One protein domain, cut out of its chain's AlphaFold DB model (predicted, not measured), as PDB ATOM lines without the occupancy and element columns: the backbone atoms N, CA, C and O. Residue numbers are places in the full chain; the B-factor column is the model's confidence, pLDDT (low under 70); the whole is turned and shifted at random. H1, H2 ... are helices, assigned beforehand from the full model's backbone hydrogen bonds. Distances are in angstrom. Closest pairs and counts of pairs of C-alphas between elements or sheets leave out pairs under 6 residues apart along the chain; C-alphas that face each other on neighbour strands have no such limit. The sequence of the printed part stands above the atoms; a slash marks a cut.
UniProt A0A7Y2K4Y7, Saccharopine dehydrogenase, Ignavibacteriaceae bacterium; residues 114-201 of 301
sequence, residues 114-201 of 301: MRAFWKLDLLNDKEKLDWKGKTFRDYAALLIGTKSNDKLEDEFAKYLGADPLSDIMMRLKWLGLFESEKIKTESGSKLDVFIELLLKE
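AT A GLANCE: This is residues 114 to 201 of the 301 residues of the protein "Saccharopine dehydrogenase" of Ignavibacteriaceae bacterium (UniProt A0A7Y2K4Y7). Picture a small rounded ball of short helices and long loops, with H2 nearest its middle, H3 and H4 roughly side by side at one end, the longest helix, H5, at the other end, and H1 on one side. The two long loops, residues 120 to 135 and residues 175 to 189, run out to the H5 end, where residues 129 to 130 and residues 187 to 188 make a short antiparallel pairing. The printed part has 88 residues with five named helices, H1 to H5 in chain order, and no named strand. Its class is all helix, though under half of the residues, 43 of 88, are in named elements. It is compact, with a radius of gyration of the C-alphas of 12.0 A and spans of 32 by 26 by 25 A.

HOW THE PARTS SIT: Start at H5, residues 190 to 201, and look next at H2, residues 136 to 143: the two are near each other, with 9 pairs of C-alphas within 10 A and no pair within 8 A. From H2 go on to H3, residues 152 to 160, which only just touches it, with 3 pairs of C-alphas within 8 A; the closest are those of Ala 141 and Leu 152, 6.8 A apart. H2 and H3 run the same way at a shallow tilt of 34.9 degrees, only just short of steep. Beyond H3 you reach H4, residues 167 to 174, close but not clearly touching H3; their closest C-alphas are those of Ala 157 and Met 169, 6.6 A apart. H3 and H4 run opposite ways at a shallow tilt of 33 degrees, only just short of steep. H1, residues 114 to 119, is close to H3 but not clearly touching, about perpendicular at 82 degrees, and their closest C-alphas are those of Ala 116 and Leu 160, 7.0 A apart. H1 and H5 are apart, and H3 and H5 are apart. In the backbones of H1, H2, H3 and H4 every O i to N i+4 pair is within hydrogen-bond range; in H5 it is 6 of 8.

IN THESE COORDINATES: Find C-alpha 190 at (105.185, 174.050, 46.279); from there H5 runs 17.8 A to C-alpha 201 at (105.188, 158.988, 36.807). H3 is 12.2 A long, H2 10.6 A, H4 10.4 A and H1 8.6 A. H1 begins at C-alpha 114, at (96.092, 172.903, 34.940).

THE WHOLE: The C-alphas farthest apart are those of Asp 163 and Ser 187, at 32.3 A. The printed part runs from 114 to 201 and has no cut. The links H1 to H2 and H4 to H5 are long, with 16 and 15 residues. No printed residue is under 70 in pLDDT, and the mean of the printed part is 96.7.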
ATOM      1  N   MET A 114      95.438 171.614  34.695       96.88
ATOM      2  CA  MET A 114      96.092 172.903  34.940       96.88
ATOM      3  C   MET A 114      95.235 173.864  35.771       96.88
ATOM      4  O   MET A 114      95.761 174.534  36.656       96.88
ATOM      5  N   ARG A 115      93.916 173.911  35.546       95.94
ATOM      6  CA  ARG A 115      92.989 174.710  36.370       95.94
ATOM      7  C   ARG A 115      92.977 174.247  37.826       95.94
ATOM      8  O   ARG A 115      92.994 175.081  38.729       95.94
ATOM      9  N   ALA A 116      92.973 172.935  38.065       96.62
ATOM     10  CA  ALA A 116      93.076 172.398  39.416       96.62
ATOM     11  C   ALA A 116      94.426 172.751  40.055       96.62
ATOM     12  O   ALA A 116      94.464 173.151  41.215       96.62
ATOM     13  N   PHE A 117      95.523 172.689  39.291       96.81
ATOM     14  CA  PHE A 117      96.850 173.049  39.793       96.81
ATOM     15  C   PHE A 117      96.952 174.524  40.174       96.81
ATOM     16  O   PHE A 117      97.531 174.844  41.209       96.81
ATOM     17  N   TRP A 118      96.334 175.410  39.394       95.56
ATOM     18  CA  TRP A 118      96.191 176.819  39.749       95.56
ATOM     19  C   TRP A 118      95.385 177.015  41.031       95.56
ATOM     20  O   TRP A 118      95.835 177.717  41.932       95.56
ATOM     21  N   LYS A 119      94.228 176.355  41.148       96.00
ATOM     22  CA  LYS A 119      93.374 176.449  42.340       96.00
ATOM     23  C   LYS A 119      94.078 175.968  43.615       96.00
ATOM     24  O   LYS A 119      93.796 176.481  44.691       96.00
ATOM     25  N   LEU A 120      94.983 174.999  43.491       96.88
ATOM     26  CA  LEU A 120      95.789 174.452  44.586       96.88
ATOM     27  C   LEU A 120      97.091 175.226  44.839       96.88
ATOM     28  O   LEU A 120      97.863 174.839  45.713       96.88
ATOM     29  N   ASP A 121      97.365 176.285  44.071       95.75
ATOM     30  CA  ASP A 121      98.619 177.044  44.141       95.75
ATOM     31  C   ASP A 121      99.873 176.162  43.912       95.75
ATOM     32  O   ASP A 121     100.956 176.427  44.431       95.75
ATOM     33  N   LEU A 122      99.737 175.089  43.117       96.25
ATOM     34  CA  LEU A 122     100.815 174.132  42.826       96.25
ATOM     35  C   LEU A 122     101.910 174.719  41.934       96.25
ATOM     36  O   LEU A 122     103.039 174.241  41.942       96.25
ATOM     37  N   LEU A 123     101.583 175.745  41.146       94.38
ATOM     38  CA  LEU A 123     102.520 176.370  40.207       94.38
ATOM     39  C   LEU A 123     103.360 177.485  40.850       94.38
ATOM     40  O   LEU A 123     104.143 178.149  40.165       94.38
ATOM     41  N   ASN A 124     103.186 177.701  42.154       92.38
ATOM     42  CA  ASN A 124     103.872 178.737  42.903       92.38
ATOM     43  C   ASN A 124     105.312 178.334  43.219       92.38
ATOM     44  O   ASN A 124     105.571 177.371  43.945       92.38
ATOM     45  N   ASP A 125     106.236 179.134  42.693       93.88
ATOM     46  CA  ASP A 125     107.676 178.961  42.854       93.88
ATOM     47  C   ASP A 125     108.344 180.037  43.732       93.88
ATOM     48  O   ASP A 125     109.564 180.170  43.770       93.88
ATOM     49  N   LYS A 126     107.555 180.882  44.404       91.12
ATOM     50  CA  LYS A 126     108.084 182.080  45.078       91.12
ATOM     51  C   LYS A 126     108.486 181.828  46.526       91.12
ATOM     52  O   LYS A 126     109.483 182.375  46.988       91.12
ATOM     53  N   GLU A 127     107.690 181.049  47.250       91.19
ATOM     54  CA  GLU A 127     107.902 180.779  48.671       91.19
ATOM     55  C   GLU A 127     108.687 179.483  48.856       91.19
ATOM     56  O   GLU A 127     108.319 178.458  48.290       91.19
ATOM     57  N   LYS A 128     109.748 179.517  49.668       94.00
ATOM     58  CA  LYS A 128     110.467 178.311  50.086       94.00
ATOM     59  C   LYS A 128     109.916 177.812  51.411       94.00
ATOM     60  O   LYS A 128     109.867 178.564  52.380       94.00
ATOM     61  N   LEU A 129     109.575 176.533  51.444       95.44
ATOM     62  CA  LEU A 129     109.050 175.844  52.613       95.44
ATOM     63  C   LEU A 129     110.050 174.777  53.080       95.44
ATOM     64  O   LEU A 129     110.888 174.316  52.300       95.44
ATOM     65  N   ASP A 130     109.984 174.427  54.365       96.81
ATOM     66  CA  ASP A 130     110.731 173.308  54.948       96.81
ATOM     67  C   ASP A 130     109.881 172.036  54.877       96.81
ATOM     68  O   ASP A 130     108.800 171.939  55.467       96.81
ATOM     69  N   TRP A 131     110.387 171.062  54.134       97.06
ATOM     70  CA  TRP A 131     109.754 169.778  53.857       97.06
ATOM     71  C   TRP A 131     110.445 168.626  54.584       97.06
ATOM     72  O   TRP A 131     110.081 167.463  54.398       97.06
ATOM     73  N   LYS A 132     111.431 168.912  55.441       97.06
ATOM     74  CA  LYS A 132     112.197 167.882  56.133       97.06
ATOM     75  C   LYS A 132     111.289 166.958  56.943       97.06
ATOM     76  O   LYS A 132     110.586 167.366  57.867       97.06
ATOM     77  N   GLY A 133     111.326 165.674  56.591       96.31
ATOM     78  CA  GLY A 133     110.528 164.633  57.240       96.31
ATOM     79  C   GLY A 133     109.028 164.675  56.926       96.31
ATOM     80  O   GLY A 133     108.289 163.905  57.537       96.31
ATOM     81  N   LYS A 134     108.580 165.535  56.003       97.81
ATOM     82  CA  LYS A 134     107.193 165.590  55.529       97.81
ATOM     83  C   LYS A 134     106.924 164.520  54.475       97.81
ATOM     84  O   LYS A 134     107.830 164.056  53.780       97.81
ATOM     85  N   THR A 135     105.661 164.137  54.369       98.19
ATOM     86  CA  THR A 135     105.153 163.191  53.370       98.19
ATOM     87  C   THR A 135     104.345 163.899  52.288       98.19
ATOM     88  O   THR A 135     103.916 165.040  52.483       98.19
ATOM     89  N   PHE A 136     104.080 163.232  51.161       98.31
ATOM     90  CA  PHE A 136     103.160 163.776  50.154       98.31
ATOM     91  C   PHE A 136     101.754 164.007  50.729       98.31
ATOM     92  O   PHE A 136     101.136 165.026  50.428       98.31
ATOM     93  N   ARG A 137     101.299 163.165  51.666       98.38
ATOM     94  CA  ARG A 137     100.053 163.392  52.412       98.38
ATOM     95  C   ARG A 137     100.067 164.689  53.229       98.38
ATOM     96  O   ARG A 137      99.072 165.413  53.238       98.38
ATOM     97  N   ASP A 138     101.182 165.015  53.889       98.12
ATOM     98  CA  ASP A 138     101.335 166.297  54.599       98.12
ATOM     99  C   ASP A 138     101.318 167.483  53.630       98.12
ATOM    100  O   ASP A 138     100.716 168.518  53.919       98.12
ATOM    101  N   TYR A 139     101.956 167.324  52.468       98.25
ATOM    102  CA  TYR A 139     101.926 168.308  51.394       98.25
ATOM    103  C   TYR A 139     100.501 168.536  50.879       98.25
ATOM    104  O   TYR A 139     100.048 169.677  50.849       98.25
ATOM    105  N   ALA A 140      99.753 167.474  50.578       98.44
ATOM    106  CA  ALA A 140      98.360 167.555  50.149       98.44
ATOM    107  C   ALA A 140      97.470 168.268  51.180       98.44
ATOM    108  O   ALA A 140      96.667 169.129  50.818       98.44
ATOM    109  N   ALA A 141      97.652 167.969  52.469       98.31
ATOM    110  CA  ALA A 141      96.947 168.662  53.544       98.31
ATOM    111  C   ALA A 141      97.269 170.167  53.577       98.31
ATOM    112  O   ALA A 141      96.359 170.988  53.715       98.31
ATOM    113  N   LEU A 142      98.539 170.536  53.380       97.62
ATOM    114  CA  LEU A 142      98.974 171.931  53.327       97.62
ATOM    115  C   LEU A 142      98.330 172.700  52.165       97.62
ATOM    116  O   LEU A 142      97.925 173.845  52.364       97.62
ATOM    117  N   LEU A 143      98.188 172.088  50.983       97.75
ATOM    118  CA  LEU A 143      97.608 172.746  49.800       97.75
ATOM    119  C   LEU A 143      96.176 173.245  50.025       97.75
ATOM    120  O   LEU A 143      95.786 174.257  49.449       97.75
ATOM    121  N   ILE A 144      95.409 172.560  50.874       97.81
ATOM    122  CA  ILE A 144      94.020 172.925  51.191       97.81
ATOM    123  C   ILE A 144      93.863 173.535  52.592       97.81
ATOM    124  O   ILE A 144      92.742 173.775  53.038       97.81
ATOM    125  N   GLY A 145      94.972 173.791  53.295       97.00
ATOM    126  CA  GLY A 145      94.973 174.408  54.625       97.00
ATOM    127  C   GLY A 145      94.420 173.518  55.746       97.00
ATOM    128  O   GLY A 145      93.875 174.043  56.717       97.00
ATOM    129  N   THR A 146      94.543 172.191  55.630       96.38
ATOM    130  CA  THR A 146      94.116 171.215  56.652       96.38
ATOM    131  C   THR A 146      95.313 170.475  57.269       96.38
ATOM    132  O   THR A 146      96.476 170.761  56.979       96.38
ATOM    133  N   LYS A 147      95.038 169.513  58.155       94.38
ATOM    134  CA  LYS A 147      96.023 168.556  58.683       94.38
ATOM    135  C   LYS A 147      95.833 167.192  58.034       94.38
ATOM    136  O   LYS A 147      94.706 166.810  57.737       94.38
ATOM    137  N   SER A 148      96.921 166.438  57.893       94.62
ATOM    138  CA  SER A 148      96.861 165.041  57.458       94.62
ATOM    139  C   SER A 148      95.930 164.235  58.376       94.62
ATOM    140  O   SER A 148      96.072 164.277  59.600       94.62
ATOM    141  N   ASN A 149      94.931 163.578  57.785       94.12
ATOM    142  CA  ASN A 149      93.895 162.808  58.474       94.12
ATOM    143  C   ASN A 149      93.268 161.776  57.516       94.12
ATOM    144  O   ASN A 149      93.519 161.837  56.315       94.12
ATOM    145  N   ASP A 150      92.444 160.853  58.014       94.19
ATOM    146  CA  ASP A 150      91.869 159.749  57.217       94.19
ATOM    147  C   ASP A 150      90.824 160.184  56.171       94.19
ATOM    148  O   ASP A 150      90.479 159.407  55.288       94.19
ATOM    149  N   LYS A 151      90.311 161.415  56.257       96.19
ATOM    150  CA  LYS A 151      89.306 161.997  55.348       96.19
ATOM    151  C   LYS A 151      89.903 163.019  54.380       96.19
ATOM    152  O   LYS A 151      89.155 163.745  53.722       96.19
ATOM    153  N   LEU A 152      91.233 163.108  54.303       97.62
ATOM    154  CA  LEU A 152      91.926 164.136  53.531       97.62
ATOM    155  C   LEU A 152      91.466 164.173  52.069       97.62
ATOM    156  O   LEU A 152      91.238 165.246  51.533       97.62
ATOM    157  N   GLU A 153      91.288 163.021  51.432       97.75
ATOM    158  CA  GLU A 153      90.867 162.900  50.039       97.75
ATOM    159  C   GLU A 153      89.470 163.494  49.800       97.75
ATOM    160  O   GLU A 153      89.255 164.164  48.788       97.75
ATOM    161  N   ASP A 154      88.540 163.301  50.740       97.06
ATOM    162  CA  ASP A 154      87.185 163.863  50.675       97.06
ATOM    163  C   ASP A 154      87.207 165.381  50.912       97.06
ATOM    164  O   ASP A 154      86.542 166.144  50.204       97.06
ATOM    165  N   GLU A 155      88.005 165.843  51.883       98.00
ATOM    166  CA  GLU A 155      88.234 167.272  52.138       98.00
ATOM    167  C   GLU A 155      88.861 167.959  50.915       98.00
ATOM    168  O   GLU A 155      88.453 169.059  50.537       98.00
ATOM    169  N   PHE A 156      89.800 167.284  50.252       98.31
ATOM    170  CA  PHE A 156      90.494 167.767  49.063       98.31
ATOM    171  C   PHE A 156      89.561 167.847  47.850       98.31
ATOM    172  O   PHE A 156      89.533 168.869  47.158       98.31
ATOM    173  N   ALA A 157      88.730 166.822  47.626       98.06
ATOM    174  CA  ALA A 157      87.698 166.840  46.589       98.06
ATOM    175  C   ALA A 157      86.713 168.001  46.810       98.06
ATOM    176  O   ALA A 157      86.440 168.782  45.892       98.06
ATOM    177  N   LYS A 158      86.261 168.193  48.057       97.88
ATOM    178  CA  LYS A 158      85.394 169.315  48.439       97.88
ATOM    179  C   LYS A 158      86.063 170.671  48.212       97.88
ATOM    180  O   LYS A 158      85.410 171.572  47.689       97.88
ATOM    181  N   TYR A 159      87.344 170.822  48.559       98.12
ATOM    182  CA  TYR A 159      88.109 172.047  48.298       98.12
ATOM    183  C   TYR A 159      88.149 172.366  46.798       98.12
ATOM    184  O   TYR A 159      87.875 173.495  46.376       98.12
ATOM    185  N   LEU A 160      88.409 171.354  45.964       97.19
ATOM    186  CA  LEU A 160      88.365 171.489  44.510       97.19
ATOM    187  C   LEU A 160      86.950 171.735  43.968       97.19
ATOM    188  O   LEU A 160      86.827 172.320  42.892       97.19
ATOM    189  N   GLY A 161      85.902 171.425  44.734       97.25
ATOM    190  CA  GLY A 161      84.515 171.470  44.271       97.25
ATOM    191  C   GLY A 161      84.219 170.346  43.277       97.25
ATOM    192  O   GLY A 161      83.454 170.547  42.338       97.25
ATOM    193  N   ALA A 162      84.881 169.202  43.449       96.44
ATOM    194  CA  ALA A 162      84.818 168.052  42.564       96.44
ATOM    195  C   ALA A 162      84.296 166.816  43.308       96.44
ATOM    196  O   ALA A 162      84.389 166.718  44.531       96.44
ATOM    197  N   ASP A 163      83.763 165.858  42.553       96.62
ATOM    198  CA  ASP A 163      83.408 164.545  43.086       96.62
ATOM    199  C   ASP A 163      84.684 163.756  43.475       96.62
ATOM    200  O   ASP A 163      85.687 163.847  42.754       96.62
ATOM    201  N   PRO A 164      84.696 162.971  44.570       94.75
ATOM    202  CA  PRO A 164      85.849 162.144  44.953       94.75
ATOM    203  C   PRO A 164      86.311 161.122  43.896       94.75
ATOM    204  O   PRO A 164      87.454 160.652  43.963       94.75
ATOM    205  N   LEU A 165      85.440 160.781  42.937       95.69
ATOM    206  CA  LEU A 165      85.695 159.914  41.781       95.69
ATOM    207  C   LEU A 165      85.854 160.696  40.465       95.69
ATOM    208  O   LEU A 165      85.932 160.091  39.396       95.69
ATOM    209  N   SER A 166      85.915 162.029  40.520       96.94
ATOM    210  CA  SER A 166      86.240 162.857  39.354       96.94
ATOM    211  C   SER A 166      87.606 162.498  38.764       96.94
ATOM    212  O   SER A 166      88.507 162.017  39.457       96.94
ATOM    213  N   ASP A 167      87.779 162.776  37.473       96.25
ATOM    214  CA  ASP A 167      89.018 162.503  36.743       96.25
ATOM    215  C   ASP A 167      90.246 163.133  37.419       96.25
ATOM    216  O   ASP A 167      91.271 162.468  37.573       96.25
ATOM    217  N   ILE A 168      90.133 164.377  37.891       97.00
ATOM    218  CA  ILE A 168      91.206 165.067  38.607       97.00
ATOM    219  C   ILE A 168      91.558 164.380  39.929       97.00
ATOM    220  O   ILE A 168      92.737 164.167  40.200       97.00
ATOM    221  N   MET A 169      90.574 163.967  40.733       98.06
ATOM    222  CA  MET A 169      90.848 163.272  41.994       98.06
ATOM    223  C   MET A 169      91.515 161.919  41.751       98.06
ATOM    224  O   MET A 169      92.473 161.573  42.442       98.06
ATOM    225  N   MET A 170      91.060 161.177  40.740       97.94
ATOM    226  CA  MET A 170      91.656 159.892  40.367       97.94
ATOM    227  C   MET A 170      93.092 160.061  39.847       97.94
ATOM    228  O   MET A 170      93.967 159.284  40.223       97.94
ATOM    229  N   ARG A 171      93.368 161.107  39.058       97.81
ATOM    230  CA  ARG A 171      94.724 161.461  38.599       97.81
ATOM    231  C   ARG A 171      95.657 161.835  39.753       97.81
ATOM    232  O   ARG A 171      96.782 161.353  39.794       97.81
ATOM    233  N   LEU A 172      95.200 162.662  40.696       97.88
ATOM    234  CA  LEU A 172      96.001 163.065  41.858       97.88
ATOM    235  C   LEU A 172      96.301 161.882  42.792       97.88
ATOM    236  O   LEU A 172      97.419 161.771  43.293       97.88
ATOM    237  N   LYS A 173      95.338 160.967  42.976       97.69
ATOM    238  CA  LYS A 173      95.559 159.689  43.673       97.69
ATOM    239  C   LYS A 173      96.590 158.830  42.946       97.69
ATOM    240  O   LYS A 173      97.526 158.362  43.575       97.69
ATOM    241  N   TRP A 174      96.453 158.678  41.627       98.00
ATOM    242  CA  TRP A 174      97.387 157.902  40.808       98.00
ATOM    243  C   TRP A 174      98.824 158.440  40.864       98.00
ATOM    244  O   TRP A 174      99.755 157.652  40.946       98.00
ATOM    245  N   LEU A 175      99.007 159.765  40.904       97.94
ATOM    246  CA  LEU A 175     100.325 160.380  41.107       97.94
ATOM    247  C   LEU A 175     100.950 160.072  42.478       97.94
ATOM    248  O   LEU A 175     102.137 160.318  42.671       97.94
ATOM    249  N   GLY A 176     100.161 159.592  43.440       97.81
ATOM    250  CA  GLY A 176     100.596 159.353  44.810       97.81
ATOM    251  C   GLY A 176     100.553 160.595  45.704       97.81
ATOM    252  O   GLY A 176     101.229 160.626  46.729       97.81
ATOM    253  N   LEU A 177      99.767 161.625  45.352       98.19
ATOM    254  CA  LEU A 177      99.687 162.871  46.131       98.19
ATOM    255  C   LEU A 177      99.281 162.630  47.596       98.19
ATOM    256  O   LEU A 177      99.692 163.369  48.481       98.19
ATOM    257  N   PHE A 178      98.468 161.608  47.858       98.00
ATOM    258  CA  PHE A 178      97.910 161.340  49.187       98.00
ATOM    259  C   PHE A 178      98.695 160.288  49.987       98.00
ATOM    260  O   PHE A 178      98.295 159.935  51.101       98.00
ATOM    261  N   GLU A 179      99.815 159.807  49.444       97.44
ATOM    262  CA  GLU A 179     100.617 158.747  50.044       97.44
ATOM    263  C   GLU A 179     101.493 159.250  51.194       97.44
ATOM    264  O   GLU A 179     101.945 160.396  51.233       97.44
ATOM    265  N   SER A 180     101.798 158.351  52.130       97.31
ATOM    266  CA  SER A 180     102.696 158.631  53.263       97.31
ATOM    267  C   SER A 180     104.185 158.488  52.908       97.31
ATOM    268  O   SER A 180     105.044 158.418  53.789       97.31
ATOM    269  N   GLU A 181     104.510 158.433  51.617       97.50
ATOM    270  CA  GLU A 181     105.887 158.470  51.134       97.50
ATOM    271  C   GLU A 181     106.530 159.822  51.474       97.50
ATOM    272  O   GLU A 181     105.903 160.878  51.356       97.50
ATOM    273  N   LYS A 182     107.787 159.780  51.927       97.81
ATOM    274  CA  LYS A 182     108.547 160.975  52.299       97.81
ATOM    275  C   LYS A 182     108.947 161.776  51.066       97.81
ATOM    276  O   LYS A 182     109.448 161.207  50.100       97.81
ATOM    277  N   ILE A 183     108.820 163.093  51.174       97.88
ATOM    278  CA  ILE A 183     109.335 164.042  50.187       97.88
ATOM    279  C   ILE A 183     110.866 164.052  50.286       97.88
ATOM    280  O   ILE A 183     111.423 164.116  51.386       97.88
ATOM    281  N   LYS A 184     111.554 163.961  49.145       96.94
ATOM    282  CA  LYS A 184     113.023 164.009  49.055       96.94
ATOM    283  C   LYS A 184     113.542 165.440  49.089       96.94
ATOM    284  O   LYS A 184     114.604 165.690  49.654       96.94
ATOM    285  N   THR A 185     112.812 166.371  48.487       94.00
ATOM    286  CA  THR A 185     113.084 167.807  48.568       94.00
ATOM    287  C   THR A 185     112.981 168.250  50.023       94.00
ATOM    288  O   THR A 185     111.890 168.270  50.571       94.00
ATOM    289  N   GLU A 186     114.095 168.604  50.669       94.12
ATOM    290  CA  GLU A 186     114.070 169.072  52.067       94.12
ATOM    291  C   GLU A 186     113.672 170.550  52.186       94.12
ATOM    292  O   GLU A 186     113.046 170.945  53.164       94.12
ATOM    293  N   SER A 187     114.011 171.376  51.194       95.81
ATOM    294  CA  SER A 187     113.616 172.785  51.140       95.81
ATOM    295  C   SER A 187     113.355 173.208  49.702       95.81
ATOM    296  O   SER A 187     114.213 173.036  48.837       95.81
ATOM    297  N   GLY A 188     112.175 173.765  49.448       96.25
ATOM    298  CA  GLY A 188     111.738 174.111  48.100       96.25
ATOM    299  C   GLY A 188     110.345 174.721  48.078       96.25
ATOM    300  O   GLY A 188     109.659 174.783  49.103       96.25
ATOM    301  N   SER A 189     109.941 175.196  46.909       97.38
ATOM    302  CA  SER A 189     108.599 175.722  46.688       97.38
ATOM    303  C   SER A 189     107.551 174.616  46.596       97.38
ATOM    304  O   SER A 189     107.872 173.425  46.535       97.38
ATOM    305  N   LYS A 190     106.267 175.001  46.573       97.25
ATOM    306  CA  LYS A 190     105.185 174.050  46.279       97.25
ATOM    307  C   LYS A 190     105.393 173.415  44.907       97.25
ATOM    308  O   LYS A 190     105.157 172.216  44.772       97.25
ATOM    309  N   LEU A 191     105.869 174.193  43.932       97.56
ATOM    310  CA  LEU A 191     106.183 173.699  42.599       97.56
ATOM    311  C   LEU A 191     107.324 172.675  42.617       97.56
ATOM    312  O   LEU A 191     107.222 171.668  41.923       97.56
ATOM    313  N   ASP A 192     108.375 172.884  43.414       97.50
ATOM    314  CA  ASP A 192     109.500 171.941  43.484       97.50
ATOM    315  C   ASP A 192     109.044 170.552  43.978       97.50
ATOM    316  O   ASP A 192     109.347 169.537  43.348       97.50
ATOM    317  N   VAL A 193     108.227 170.500  45.040       97.88
ATOM    318  CA  VAL A 193     107.643 169.238  45.546       97.88
ATOM    319  C   VAL A 193     106.667 168.622  44.543       97.88
ATOM    320  O   VAL A 193     106.628 167.403  44.376       97.88
ATOM    321  N   PHE A 194     105.888 169.445  43.838       97.94
ATOM    322  CA  PHE A 194     104.981 168.942  42.811       97.94
ATOM    323  C   PHE A 194     105.742 168.319  41.636       97.94
ATOM    324  O   PHE A 194     105.370 167.249  41.163       97.94
ATOM    325  N   ILE A 195     106.830 168.947  41.187       97.75
ATOM    326  CA  ILE A 195     107.700 168.404  40.138       97.75
ATOM    327  C   ILE A 195     108.304 167.073  40.582       97.75
ATOM    328  O   ILE A 195     108.311 166.134  39.789       97.75
ATOM    329  N   GLU A 196     108.756 166.964  41.835       97.25
ATOM    330  CA  GLU A 196     109.241 165.696  42.388       97.25
ATOM    331  C   GLU A 196     108.186 164.588  42.259       97.25
ATOM    332  O   GLU A 196     108.498 163.500  41.770       97.25
ATOM    333  N   LEU A 197     106.935 164.879  42.629       97.06
ATOM    334  CA  LEU A 197     105.823 163.936  42.503       97.06
ATOM    335  C   LEU A 197     105.586 163.533  41.041       97.06
ATOM    336  O   LEU A 197     105.476 162.351  40.727       97.06
ATOM    337  N   LEU A 198     105.539 164.508  40.130       97.62
ATOM    338  CA  LEU A 198     105.258 164.260  38.717       97.62
ATOM    339  C   LEU A 198     106.376 163.483  38.015       97.62
ATOM    340  O   LEU A 198     106.089 162.674  37.138       97.62
ATOM    341  N   LEU A 199     107.641 163.708  38.373       96.81
ATOM    342  CA  LEU A 199     108.785 163.036  37.746       96.81
ATOM    343  C   LEU A 199     108.830 161.528  38.023       96.81
ATOM    344  O   LEU A 199     109.455 160.795  37.257       96.81
ATOM    345  N   LYS A 200     108.141 161.052  39.064       94.56
ATOM    346  CA  LYS A 200     107.986 159.614  39.324       94.56
ATOM    347  C   LYS A 200     107.210 158.912  38.212       94.56
ATOM    348  O   LYS A 200     107.550 157.795  37.846       94.56
ATOM    349  N   GLU A 201     106.210 159.596  37.663       95.12
ATOM    350  CA  GLU A 201     105.188 158.988  36.807       95.12
ATOM    351  C   GLU A 201     105.184 159.522  35.364       95.12
ATOM    352  O   GLU A 201     104.717 158.858  34.438       95.12
TER     353      GLU A 201